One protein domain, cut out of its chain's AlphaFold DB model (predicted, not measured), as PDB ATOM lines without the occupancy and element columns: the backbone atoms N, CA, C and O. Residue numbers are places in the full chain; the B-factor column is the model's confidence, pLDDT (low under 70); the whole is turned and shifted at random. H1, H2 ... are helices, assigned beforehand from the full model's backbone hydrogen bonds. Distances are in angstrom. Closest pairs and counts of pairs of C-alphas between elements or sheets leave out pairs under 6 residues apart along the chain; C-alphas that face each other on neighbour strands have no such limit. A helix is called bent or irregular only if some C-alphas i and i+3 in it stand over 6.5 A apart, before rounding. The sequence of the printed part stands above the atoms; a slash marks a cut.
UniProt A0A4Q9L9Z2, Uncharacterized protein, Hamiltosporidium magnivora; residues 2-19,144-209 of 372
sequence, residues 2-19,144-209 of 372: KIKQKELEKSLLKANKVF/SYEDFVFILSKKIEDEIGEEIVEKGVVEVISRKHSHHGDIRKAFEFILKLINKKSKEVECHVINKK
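What this domain is: This is residues 2 to 19 and 144 to 209 of the 372 residues of an uncharacterized protein of Hamiltosporidium magnivora (UniProt A0A4Q9L9Z2). The long helix H4 makes one side of a rod, with H1 side by side with it and running opposite ways; toward the other end of the rod the shorter H2 and H3 pack on each other at a steep angle, H3 packing on residues 183 to 189 of H4 and H2 on residues 11 to 18 of H1. The four helices thus meet in a ring of contacts, H1 to H2 to H3 to H4 and back to H1. The printed part has 84 residues with four named helices, H1, H2, H3 and H4 along the chain, and no named strand; its class is all helix. It is only just compact, close to loose, with a radius of gyration of the C-alphas of 13.8 A, and the C-alphas span 47 by 21 by 21 A.

Where its parts are: Find C-alpha 183 at (39.404, -27.090, 262.064); from there H4, residues 183 to 207, runs 37.2 A to C-alpha 207 at (61.498, -38.294, 234.312). Then find C-alpha 2 at (58.797, -24.923, 232.644), where H1, residues 2 to 19, begins; it is 26.0 A long. H2 is residues 145 to 160, 21.8 A. H3 is residues 167 to 180, 21.3 A, and is irregular: C-alphas 176 and 179 are 7.2 A apart, against about 5 A in a regular helix.

How they stand to each other: Begin at H4 and look at Phe 187: its C-alpha and that of Phe 19 are the closest of H4 and H1, 5.9 A apart. These two helices touch at a shallow tilt of 25 degrees, opposite ways. H3 and H4 form a helical hairpin at a steep tilt of 40 degrees; residues 173 to 177 of H3 touch residues 183 to 189 of H4, and the closest C-alphas are those of His 177 and Ala 186, 5.8 A apart. H2 touches H3 at a steep tilt of 51 degrees, opposite ways, with the C-alphas of Tyr 145 and Ser 178 closest at 5.1 A. Residues 155 to 160 of H2 touch residues 11 to 18 of H1 at a steep tilt of 54 degrees, opposite ways; the closest C-alphas are those of Ala 15 and Ile 160, 6.0 A apart. H2 and H4 are close but not clearly touching, with C-alphas 148 and 183 closest at 6.9 A, and H1 and H3 are apart. In H1, H2 and H4 every O i to N i+4 pair is within hydrogen-bond range; in H3 it is 8 of 10.

The domain as a whole: Look for the two C-alphas farthest apart, those of Ser 144 and Lys 209, at 47.1 A. Residues 20 to 143 are not printed, and C-alphas 19 and 144 are 19.1 A apart across the cut, in the link from H1 to H2. Of the links that are printed whole, H3 to H4 is tight and H2 to H3 is short. The mean pLDDT of the printed part is 92.8; residues 208 to 209 are under 70.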
ATOM      1  N   LYS A   2      57.896 -24.962 231.462       77.62
ATOM      2  CA  LYS A   2      58.797 -24.923 232.644       77.62
ATOM      3  C   LYS A   2      58.501 -23.795 233.654       77.62
ATOM      4  O   LYS A   2      58.724 -23.997 234.840       77.62
ATOM      5  N   ILE A   3      58.023 -22.633 233.193       79.75
ATOM      6  CA  ILE A   3      57.688 -21.482 234.057       79.75
ATOM      7  C   ILE A   3      56.476 -21.811 234.944       79.75
ATOM      8  O   ILE A   3      56.622 -21.830 236.160       79.75
ATOM      9  N   LYS A   4      55.355 -22.234 234.338       85.19
ATOM     10  CA  LYS A   4      54.134 -22.653 235.056       85.19
ATOM     11  C   LYS A   4      54.384 -23.730 236.122       85.19
ATOM     12  O   LYS A   4      53.791 -23.699 237.191       85.19
ATOM     13  N   GLN A   5      55.289 -24.677 235.856       85.38
ATOM     14  CA  GLN A   5      55.619 -25.730 236.823       85.38
ATOM     15  C   GLN A   5      56.378 -25.196 238.050       85.38
ATOM     16  O   GLN A   5      56.093 -25.610 239.169       85.38
ATOM     17  N   LYS A   6      57.327 -24.267 237.853       89.44
ATOM     18  CA  LYS A   6      58.053 -23.625 238.962       89.44
ATOM     19  C   LYS A   6      57.145 -22.734 239.806       89.44
ATOM     20  O   LYS A   6      57.331 -22.658 241.016       89.44
ATOM     21  N   GLU A   7      56.195 -22.053 239.169       91.44
ATOM     22  CA  GLU A   7      55.173 -21.264 239.863       91.44
ATOM     23  C   GLU A   7      54.329 -22.170 240.758       91.44
ATOM     24  O   GLU A   7      54.299 -21.954 241.964       91.44
ATOM     25  N   LEU A   8      53.797 -23.272 240.218       91.25
ATOM     26  CA  LEU A   8      53.036 -24.243 241.008       91.25
ATOM     27  C   LEU A   8      53.828 -24.802 242.201       91.25
ATOM     28  O   LEU A   8      53.306 -24.883 243.310       91.25
ATOM     29  N   GLU A   9      55.091 -25.181 241.999       92.81
ATOM     30  CA  GLU A   9      55.954 -25.688 243.075       92.81
ATOM     31  C   GLU A   9      56.132 -24.648 244.194       92.81
ATOM     32  O   GLU A   9      56.009 -24.966 245.382       92.81
ATOM     33  N   LYS A  10      56.352 -23.381 243.822       94.56
ATOM     34  CA  LYS A  10      56.447 -22.260 244.766       94.56
ATOM     35  C   LYS A  10      55.141 -22.076 245.542       94.56
ATOM     36  O   LYS A  10      55.189 -21.861 246.757       94.56
ATOM     37  N   SER A  11      53.999 -22.197 244.876       94.62
ATOM     38  CA  SER A  11      52.672 -22.005 245.473       94.62
ATOM     39  C   SER A  11      52.294 -23.151 246.398       94.62
ATOM     40  O   SER A  11      51.849 -22.901 247.516       94.62
ATOM     41  N   LEU A  12      52.603 -24.397 246.032       95.44
ATOM     42  CA  LEU A  12      52.461 -25.560 246.914       95.44
ATOM     43  C   LEU A  12      53.373 -25.457 248.144       95.44
ATOM     44  O   LEU A  12      52.938 -25.739 249.261       95.44
ATOM     45  N   LEU A  13      54.617 -24.996 247.981       94.62
ATOM     46  CA  LEU A  13      55.524 -24.766 249.110       94.62
ATOM     47  C   LEU A  13      54.994 -23.670 250.045       94.62
ATOM     48  O   LEU A  13      55.069 -23.804 251.271       94.62
ATOM     49  N   LYS A  14      54.450 -22.585 249.481       94.56
ATOM     50  CA  LYS A  14      53.811 -21.505 250.242       94.56
ATOM     51  C   LYS A  14      52.590 -22.026 251.001       94.56
ATOM     52  O   LYS A  14      52.498 -21.818 252.208       94.56
ATOM     53  N   ALA A  15      51.724 -22.779 250.333       94.81
ATOM     54  CA  ALA A  15      50.556 -23.421 250.924       94.81
ATOM     55  C   ALA A  15      50.912 -24.334 252.091       94.81
ATOM     56  O   ALA A  15      50.291 -24.281 253.150       94.81
ATOM     57  N   ASN A  16      51.968 -25.130 251.925       95.00
ATOM     58  CA  ASN A  16      52.466 -26.009 252.968       95.00
ATOM     59  C   ASN A  16      52.845 -25.224 254.229       95.00
ATOM     60  O   ASN A  16      52.503 -25.625 255.338       95.00
ATOM     61  N   LYS A  17      53.517 -24.077 254.064       93.31
ATOM     62  CA  LYS A  17      53.865 -23.182 255.176       93.31
ATOM     63  C   LYS A  17      52.632 -22.533 255.806       93.31
ATOM     64  O   LYS A  17      52.585 -22.430 257.023       93.31
ATOM     65  N   VAL A  18      51.656 -22.122 254.994       93.38
ATOM     66  CA  VAL A  18      50.409 -21.477 255.442       93.38
ATOM     67  C   VAL A  18      49.534 -22.432 256.252       93.38
ATOM     68  O   VAL A  18      49.026 -22.062 257.306       93.38
ATOM     69  N   PHE A  19      49.364 -23.675 255.807       93.12
ATOM     70  CA  PHE A  19      48.543 -24.648 256.533       93.12
ATOM     71  C   PHE A  19      49.292 -25.332 257.686       93.12
ATOM     72  O   PHE A  19      48.661 -25.888 258.587       93.12
ATOM     73  N   SER A 144      31.092 -24.441 262.365       97.81
ATOM     74  CA  SER A 144      30.065 -25.004 261.479       97.81
ATOM     75  C   SER A 144      30.636 -25.410 260.113       97.81
ATOM     76  O   SER A 144      31.795 -25.146 259.800       97.81
ATOM     77  N   TYR A 145      29.826 -26.045 259.263       98.06
ATOM     78  CA  TYR A 145      30.216 -26.310 257.874       98.06
ATOM     79  C   TYR A 145      30.579 -25.017 257.124       98.06
ATOM     80  O   TYR A 145      31.609 -24.959 256.451       98.06
ATOM     81  N   GLU A 146      29.766 -23.976 257.284       98.38
ATOM     82  CA  GLU A 146      29.951 -22.669 256.655       98.38
ATOM     83  C   GLU A 146      31.236 -22.000 257.148       98.38
ATOM     84  O   GLU A 146      31.993 -21.463 256.338       98.38
ATOM     85  N   ASP A 147      31.532 -22.104 258.451       98.06
ATOM     86  CA  ASP A 147      32.794 -21.622 259.013       98.06
ATOM     87  C   ASP A 147      33.997 -22.308 258.355       98.06
ATOM     88  O   ASP A 147      34.966 -21.640 257.999       98.06
ATOM     89  N   PHE A 148      33.958 -23.634 258.161       97.94
ATOM     90  CA  PHE A 148      35.051 -24.355 257.497       97.94
ATOM     91  C   PHE A 148      35.257 -23.850 256.066       97.94
ATOM     92  O   PHE A 148      36.388 -23.520 255.703       97.94
ATOM     93  N   VAL A 149      34.183 -23.739 255.276       98.25
ATOM     94  CA  VAL A 149      34.263 -23.239 253.893       98.25
ATOM     95  C   VAL A 149      34.855 -21.831 253.873       98.25
ATOM     96  O   VAL A 149      35.786 -21.566 253.106       98.25
ATOM     97  N   PHE A 150      34.366 -20.947 254.745       98.19
ATOM     98  CA  PHE A 150      34.840 -19.572 254.862       98.19
ATOM     99  C   PHE A 150      36.326 -19.505 255.235       98.19
ATOM    100  O   PHE A 150      37.110 -18.881 254.518       98.19
ATOM    101  N   ILE A 151      36.732 -20.179 256.316       97.31
ATOM    102  CA  ILE A 151      38.107 -20.150 256.837       97.31
ATOM    103  C   ILE A 151      39.086 -20.699 255.803       97.31
ATOM    104  O   ILE A 151      40.133 -20.097 255.568       97.31
ATOM    105  N   LEU A 152      38.766 -21.835 255.182       97.06
ATOM    106  CA  LEU A 152      39.632 -22.466 254.190       97.06
ATOM    107  C   LEU A 152      39.793 -21.594 252.947       97.06
ATOM    108  O   LEU A 152      40.922 -21.369 252.509       97.06
ATOM    109  N   SER A 153      38.686 -21.060 252.432       97.25
ATOM    110  CA  SER A 153      38.700 -20.181 251.262       97.25
ATOM    111  C   SER A 153      39.504 -18.915 251.540       97.25
ATOM    112  O   SER A 153      40.418 -18.594 250.783       97.25
ATOM    113  N   LYS A 154      39.245 -18.245 252.674       96.62
ATOM    114  CA  LYS A 154      39.964 -17.025 253.061       96.62
ATOM    115  C   LYS A 154      41.440 -17.270 253.301       96.62
ATOM    116  O   LYS A 154      42.267 -16.461 252.902       96.62
ATOM    117  N   LYS A 155      41.801 -18.401 253.899       95.19
ATOM    118  CA  LYS A 155      43.205 -18.750 254.114       95.19
ATOM    119  C   LYS A 155      43.957 -18.967 252.799       95.19
ATOM    120  O   LYS A 155      45.104 -18.543 252.685       95.19
ATOM    121  N   ILE A 156      43.327 -19.600 251.809       95.19
ATOM    122  CA  ILE A 156      43.913 -19.767 250.471       95.19
ATOM    123  C   ILE A 156      44.028 -18.404 249.777       95.19
ATOM    124  O   ILE A 156      45.115 -18.026 249.347       95.19
ATOM    125  N   GLU A 157      42.941 -17.638 249.737       95.62
ATOM    126  CA  GLU A 157      42.877 -16.328 249.086       95.62
ATOM    127  C   GLU A 157      43.880 -15.329 249.687       95.62
ATOM    128  O   GLU A 157      44.754 -14.824 248.986       95.62
ATOM    129  N   ASP A 158      43.816 -15.087 250.996       95.00
ATOM    130  CA  ASP A 158      44.556 -14.005 251.648       95.00
ATOM    131  C   ASP A 158      46.027 -14.354 251.913       95.00
ATOM    132  O   ASP A 158      46.896 -13.479 251.870       95.00
ATOM    133  N   GLU A 159      46.325 -15.610 252.271       94.19
ATOM    134  CA  GLU A 159      47.674 -15.995 252.707       94.19
ATOM    135  C   GLU A 159      48.482 -16.645 251.581       94.19
ATOM    136  O   GLU A 159      49.699 -16.444 251.513       94.19
ATOM    137  N   ILE A 160      47.841 -17.388 250.673       93.94
ATOM    138  CA  ILE A 160      48.512 -18.008 249.520       93.94
ATOM    139  C   ILE A 160      48.460 -17.066 248.317       93.94
ATOM    140  O   ILE A 160      49.499 -16.882 247.681       93.94
ATOM    141  N   GLY A 161      47.333 -16.395 248.073       93.94
ATOM    142  CA  GLY A 161      47.174 -15.439 246.968       93.94
ATOM    143  C   GLY A 161      47.031 -16.090 245.595       93.94
ATOM    144  O   GLY A 161      47.032 -15.392 244.588       93.94
ATOM    145  N   GLU A 162      46.940 -17.418 245.551       92.12
ATOM    146  CA  GLU A 162      46.813 -18.202 244.329       92.12
ATOM    147  C   GLU A 162      45.849 -19.360 244.581       92.12
ATOM    148  O   GLU A 162      45.894 -20.007 245.635       92.12
ATOM    149  N   GLU A 163      44.977 -19.629 243.610       92.06
ATOM    150  CA  GLU A 163      44.095 -20.787 243.655       92.06
ATOM    151  C   GLU A 163      44.946 -22.037 243.419       92.06
ATOM    152  O   GLU A 163      45.546 -22.214 242.362       92.06
ATOM    153  N   ILE A 164      45.060 -22.876 244.446       95.06
ATOM    154  CA  ILE A 164      45.764 -24.169 244.391       95.06
ATOM    155  C   ILE A 164      44.838 -25.340 244.735       95.06
ATOM    156  O   ILE A 164      45.229 -26.495 244.594       95.06
ATOM    157  N   VAL A 165      43.643 -25.044 245.246       95.88
ATOM    158  CA  VAL A 165      42.607 -26.006 245.620       95.88
ATOM    159  C   VAL A 165      41.323 -25.547 244.956       95.88
ATOM    160  O   VAL A 165      40.946 -24.388 245.106       95.88
ATOM    161  N   GLU A 166      40.653 -26.448 244.249       96.12
ATOM    162  CA  GLU A 166      39.348 -26.159 243.660       96.12
ATOM    163  C   GLU A 166      38.298 -25.880 244.746       96.12
ATOM    164  O   GLU A 166      38.277 -26.523 245.798       96.12
ATOM    165  N   LYS A 167      37.359 -24.968 244.473       96.06
ATOM    166  CA  LYS A 167      36.268 -24.642 245.413       96.06
ATOM    167  C   LYS A 167      35.461 -25.872 245.839       96.06
ATOM    168  O   LYS A 167      35.196 -26.048 247.025       96.06
ATOM    169  N   GLY A 168      35.160 -26.771 244.898       96.31
ATOM    170  CA  GLY A 168      34.459 -28.025 245.197       96.31
ATOM    171  C   GLY A 168      35.226 -28.920 246.179       96.31
ATOM    172  O   GLY A 168      34.624 -29.562 247.035       96.31
ATOM    173  N   VAL A 169      36.562 -28.910 246.136       97.19
ATOM    174  CA  VAL A 169      37.393 -29.641 247.107       97.19
ATOM    175  C   VAL A 169      37.283 -29.023 248.498       97.19
ATOM    176  O   VAL A 169      37.170 -29.758 249.477       97.19
ATOM    177  N   VAL A 170      37.270 -27.691 248.605       97.94
ATOM    178  CA  VAL A 170      37.069 -27.004 249.892       97.94
ATOM    179  C   VAL A 170      35.733 -27.404 250.522       97.94
ATOM    180  O   VAL A 170      35.696 -27.728 251.710       97.94
ATOM    181  N   GLU A 171      34.655 -27.452 249.739       97.88
ATOM    182  CA  GLU A 171      33.331 -27.883 250.209       97.88
ATOM    183  C   GLU A 171      33.320 -29.344 250.671       97.88
ATOM    184  O   GLU A 171      32.823 -29.643 251.761       97.88
ATOM    185  N   VAL A 172      33.919 -30.253 249.895       97.38
ATOM    186  CA  VAL A 172      34.014 -31.680 250.253       97.38
ATOM    187  C   VAL A 172      34.774 -31.863 251.569       97.38
ATOM    188  O   VAL A 172      34.288 -32.542 252.475       97.38
ATOM    189  N   ILE A 173      35.929 -31.209 251.720       96.69
ATOM    190  CA  ILE A 173      36.737 -31.265 252.949       96.69
ATOM    191  C   ILE A 173      35.957 -30.686 254.133       96.69
ATOM    192  O   ILE A 173      35.960 -31.267 255.222       96.69
ATOM    193  N   SER A 174      35.264 -29.568 253.921       97.44
ATOM    194  CA  SER A 174      34.456 -28.916 254.953       97.44
ATOM    195  C   SER A 174      33.339 -29.835 255.433       97.44
ATOM    196  O   SER A 174      33.216 -30.059 256.633       97.44
ATOM    197  N   ARG A 175      32.582 -30.450 254.515       96.94
ATOM    198  CA  ARG A 175      31.501 -31.394 254.849       96.94
ATOM    199  C   ARG A 175      32.031 -32.615 255.593       96.94
ATOM    200  O   ARG A 175      31.416 -33.068 256.554       96.94
ATOM    201  N   LYS A 176      33.195 -33.119 255.179       94.44
ATOM    202  CA  LYS A 176      33.828 -34.283 255.797       94.44
ATOM    203  C   LYS A 176      34.271 -34.021 257.232       94.44
ATOM    204  O   LYS A 176      34.127 -34.902 258.070       94.44
ATOM    205  N   HIS A 177      34.812 -32.844 257.543       95.12
ATOM    206  CA  HIS A 177      35.459 -32.593 258.838       95.12
ATOM    207  C   HIS A 177      34.662 -31.705 259.806       95.12
ATOM    208  O   HIS A 177      35.000 -31.665 260.992       95.12
ATOM    209  N   SER A 178      33.593 -31.041 259.354       94.81
ATOM    210  CA  SER A 178      32.806 -30.114 260.181       94.81
ATOM    211  C   SER A 178      32.018 -30.780 261.307       94.81
ATOM    212  O   SER A 178      31.755 -30.132 262.314       94.81
ATOM    213  N   HIS A 179      31.697 -32.074 261.207       92.81
ATOM    214  CA  HIS A 179      30.898 -32.795 262.209       92.81
ATOM    215  C   HIS A 179      31.470 -32.736 263.638       92.81
ATOM    216  O   HIS A 179      30.722 -32.796 264.609       92.81
ATOM    217  N   HIS A 180      32.789 -32.583 263.789       89.75
ATOM    218  CA  HIS A 180      33.429 -32.388 265.096       89.75
ATOM    219  C   HIS A 180      33.682 -30.917 265.458       89.75
ATOM    220  O   HIS A 180      34.040 -30.616 266.597       89.75
ATOM    221  N   GLY A 181      33.582 -30.011 264.483       94.50
ATOM    222  CA  GLY A 181      33.913 -28.596 264.617       94.50
ATOM    223  C   GLY A 181      35.382 -28.288 264.941       94.50
ATOM    224  O   GLY A 181      35.678 -27.186 265.404       94.50
ATOM    225  N   ASP A 182      36.294 -29.242 264.714       95.88
ATOM    226  CA  ASP A 182      37.745 -29.090 264.896       95.88
ATOM    227  C   ASP A 182      38.429 -28.805 263.550       95.88
ATOM    228  O   ASP A 182      38.658 -29.710 262.740       95.88
ATOM    229  N   ILE A 183      38.798 -27.542 263.326       96.12
ATOM    230  CA  ILE A 183      39.404 -27.090 262.064       96.12
ATOM    231  C   ILE A 183      40.782 -27.720 261.802       96.12
ATOM    232  O   ILE A 183      41.229 -27.797 260.654       96.12
ATOM    233  N   ARG A 184      41.466 -28.225 262.841       95.31
ATOM    234  CA  ARG A 184      42.807 -28.819 262.706       95.31
ATOM    235  C   ARG A 184      42.773 -30.046 261.803       95.31
ATOM    236  O   ARG A 184      43.682 -30.207 260.993       95.31
ATOM    237  N   LYS A 185      41.708 -30.852 261.890       94.25
ATOM    238  CA  LYS A 185      41.531 -32.047 261.052       94.25
ATOM    239  C   LYS A 185      41.454 -31.686 259.565       94.25
ATOM    240  O   LYS A 185      42.112 -32.325 258.748       94.25
ATOM    241  N   ALA A 186      40.725 -30.622 259.215       95.88
ATOM    242  CA  ALA A 186      40.666 -30.141 257.834       95.88
ATOM    243  C   ALA A 186      42.021 -29.606 257.347       95.88
ATOM    244  O   ALA A 186      42.436 -29.913 256.230       95.88
ATOM    245  N   PHE A 187      42.747 -28.854 258.181       96.12
ATOM    246  CA  PHE A 187      44.087 -28.366 257.822       96.12
ATOM    247  C   PHE A 187      45.080 -29.515 257.604       96.12
ATOM    248  O   PHE A 187      45.855 -29.485 256.650       96.12
ATOM    249  N   GLU A 188      45.050 -30.539 258.457       95.06
ATOM    250  CA  GLU A 188      45.882 -31.740 258.317       95.06
ATOM    251  C   GLU A 188      45.569 -32.496 257.021       95.06
ATOM    252  O   GLU A 188      46.488 -32.911 256.309       95.06
ATOM    253  N   PHE A 189      44.287 -32.606 256.668       95.75
ATOM    254  CA  PHE A 189      43.868 -33.231 255.419       95.75
ATOM    255  C   PHE A 189      44.335 -32.437 254.189       95.75
ATOM    256  O   PHE A 189      44.941 -33.008 253.283       95.75
ATOM    257  N   ILE A 190      44.172 -31.111 254.182       96.12
ATOM    258  CA  ILE A 190      44.686 -30.252 253.103       96.12
ATOM    259  C   ILE A 190      46.208 -30.356 252.988       96.12
ATOM    260  O   ILE A 190      46.733 -30.492 251.885       96.12
ATOM    261  N   LEU A 191      46.937 -30.369 254.109       96.06
ATOM    262  CA  LEU A 191      48.385 -30.588 254.096       96.06
ATOM    263  C   LEU A 191      48.755 -31.934 253.471       96.06
ATOM    264  O   LEU A 191      49.736 -32.003 252.726       96.06
ATOM    265  N   LYS A 192      47.993 -33.001 253.741       95.94
ATOM    266  CA  LYS A 192      48.191 -34.314 253.109       95.94
ATOM    267  C   LYS A 192      48.050 -34.208 251.586       95.94
ATOM    268  O   LYS A 192      48.928 -34.702 250.877       95.94
ATOM    269  N   LEU A 193      47.012 -33.526 251.096       96.31
ATOM    270  CA  LEU A 193      46.785 -33.315 249.660       96.31
ATOM    271  C   LEU A 193      47.893 -32.471 249.016       96.31
ATOM    272  O   LEU A 193      48.446 -32.875 247.995       96.31
ATOM    273  N   ILE A 194      48.290 -31.364 249.651       95.94
ATOM    274  CA  ILE A 194      49.400 -30.515 249.186       95.94
ATOM    275  C   ILE A 194      50.681 -31.343 249.076       95.94
ATOM    276  O   ILE A 194      51.326 -31.342 248.034       95.94
ATOM    277  N   ASN A 195      51.037 -32.093 250.123       95.25
ATOM    278  CA  ASN A 195      52.243 -32.923 250.125       95.25
ATOM    279  C   ASN A 195      52.207 -34.006 249.035       95.25
ATOM    280  O   ASN A 195      53.243 -34.307 248.441       95.25
ATOM    281  N   LYS A 196      51.037 -34.609 248.781       94.12
ATOM    282  CA  LYS A 196      50.850 -35.577 247.692       94.12
ATOM    283  C   LYS A 196      51.115 -34.908 246.340       94.12
ATOM    284  O   LYS A 196      51.971 -35.383 245.597       94.12
ATOM    285  N   LYS A 197      50.469 -33.767 246.080       94.12
ATOM    286  CA  LYS A 197      50.626 -33.009 244.831       94.12
ATOM    287  C   LYS A 197      52.067 -32.542 244.618       94.12
ATOM    288  O   LYS A 197      52.598 -32.666 243.521       94.12
ATOM    289  N   SER A 198      52.743 -32.082 245.673       93.44
ATOM    290  CA  SER A 198      54.160 -31.699 245.608       93.44
ATOM    291  C   SER A 198      55.053 -32.858 245.154       93.44
ATOM    292  O   SER A 198      55.872 -32.672 244.257       93.44
ATOM    293  N   LYS A 199      54.855 -34.069 245.696       92.69
ATOM    294  CA  LYS A 199      55.615 -35.262 245.279       92.69
ATOM    295  C   LYS A 199      55.362 -35.635 243.819       92.69
ATOM    296  O   LYS A 199      56.292 -36.022 243.118       92.69
ATOM    297  N   GLU A 200      54.121 -35.515 243.352       90.56
ATOM    298  CA  GLU A 200      53.790 -35.754 241.943       90.56
ATOM    299  C   GLU A 200      54.549 -34.785 241.034       90.56
ATOM    300  O   GLU A 200      55.193 -35.221 240.076       90.56
ATOM    301  N   VAL A 201      54.554 -33.490 241.367       88.81
ATOM    302  CA  VAL A 201      55.283 -32.465 240.604       88.81
ATOM    303  C   VAL A 201      56.789 -32.758 240.575       88.81
ATOM    304  O   VAL A 201      57.393 -32.673 239.503       88.81
ATOM    305  N   GLU A 202      57.386 -33.167 241.699       88.94
ATOM    306  CA  GLU A 202      58.808 -33.540 241.788       88.94
ATOM    307  C   GLU A 202      59.159 -34.747 240.895       88.94
ATOM    308  O   GLU A 202      60.121 -34.690 240.120       88.94
ATOM    309  N   CYS A 203      58.360 -35.821 240.936       84.75
ATOM    310  CA  CYS A 203      58.580 -37.026 240.128       84.75
ATOM    311  C   CYS A 203      58.566 -36.729 238.617       84.75
ATOM    312  O   CYS A 203      59.393 -37.254 237.863       84.75
ATOM    313  N   HIS A 204      57.684 -35.831 238.165       80.06
ATOM    314  CA  HIS A 204      57.602 -35.443 236.754       80.06
ATOM    315  C   HIS A 204      58.844 -34.673 236.271       80.06
ATOM    316  O   HIS A 204      59.224 -34.786 235.101       80.06
ATOM    317  N   VAL A 205      59.516 -33.913 237.146       78.31
ATOM    318  CA  VAL A 205      60.762 -33.200 236.800       78.31
ATOM    319  C   VAL A 205      61.913 -34.176 236.549       78.31
ATOM    320  O   VAL A 205      62.744 -33.932 235.669       78.31
ATOM    321  N   ILE A 206      61.973 -35.276 237.305       76.25
ATOM    322  CA  ILE A 206      63.048 -36.271 237.202       76.25
ATOM    323  C   ILE A 206      62.936 -37.045 235.882       76.25
ATOM    324  O   ILE A 206      63.924 -37.135 235.150       76.25
ATOM    325  N   ASN A 207      61.730 -37.500 235.525       72.06
ATOM    326  CA  ASN A 207      61.498 -38.294 234.312       72.06
ATOM    327  C   ASN A 207      61.818 -37.521 233.018       72.06
ATOM    328  O   ASN A 207      62.390 -38.084 232.086       72.06
ATOM    329  N   LYS A 208      61.559 -36.204 232.968       69.56
ATOM    330  CA  LYS A 208      61.880 -35.368 231.791       69.56
ATOM    331  C   LYS A 208      63.381 -35.154 231.554       69.56
ATOM    332  O   LYS A 208      63.759 -34.705 230.477       69.56
ATOM    333  N   LYS A 209      64.253 -35.446 232.528       69.94
ATOM    334  CA  LYS A 209      65.712 -35.273 232.383       69.94
ATOM    335  C   LYS A 209      66.423 -36.490 231.776       69.94
ATOM    336  O   LYS A 209      67.650 -36.522 231.794       69.94
TER     337      LYS A 209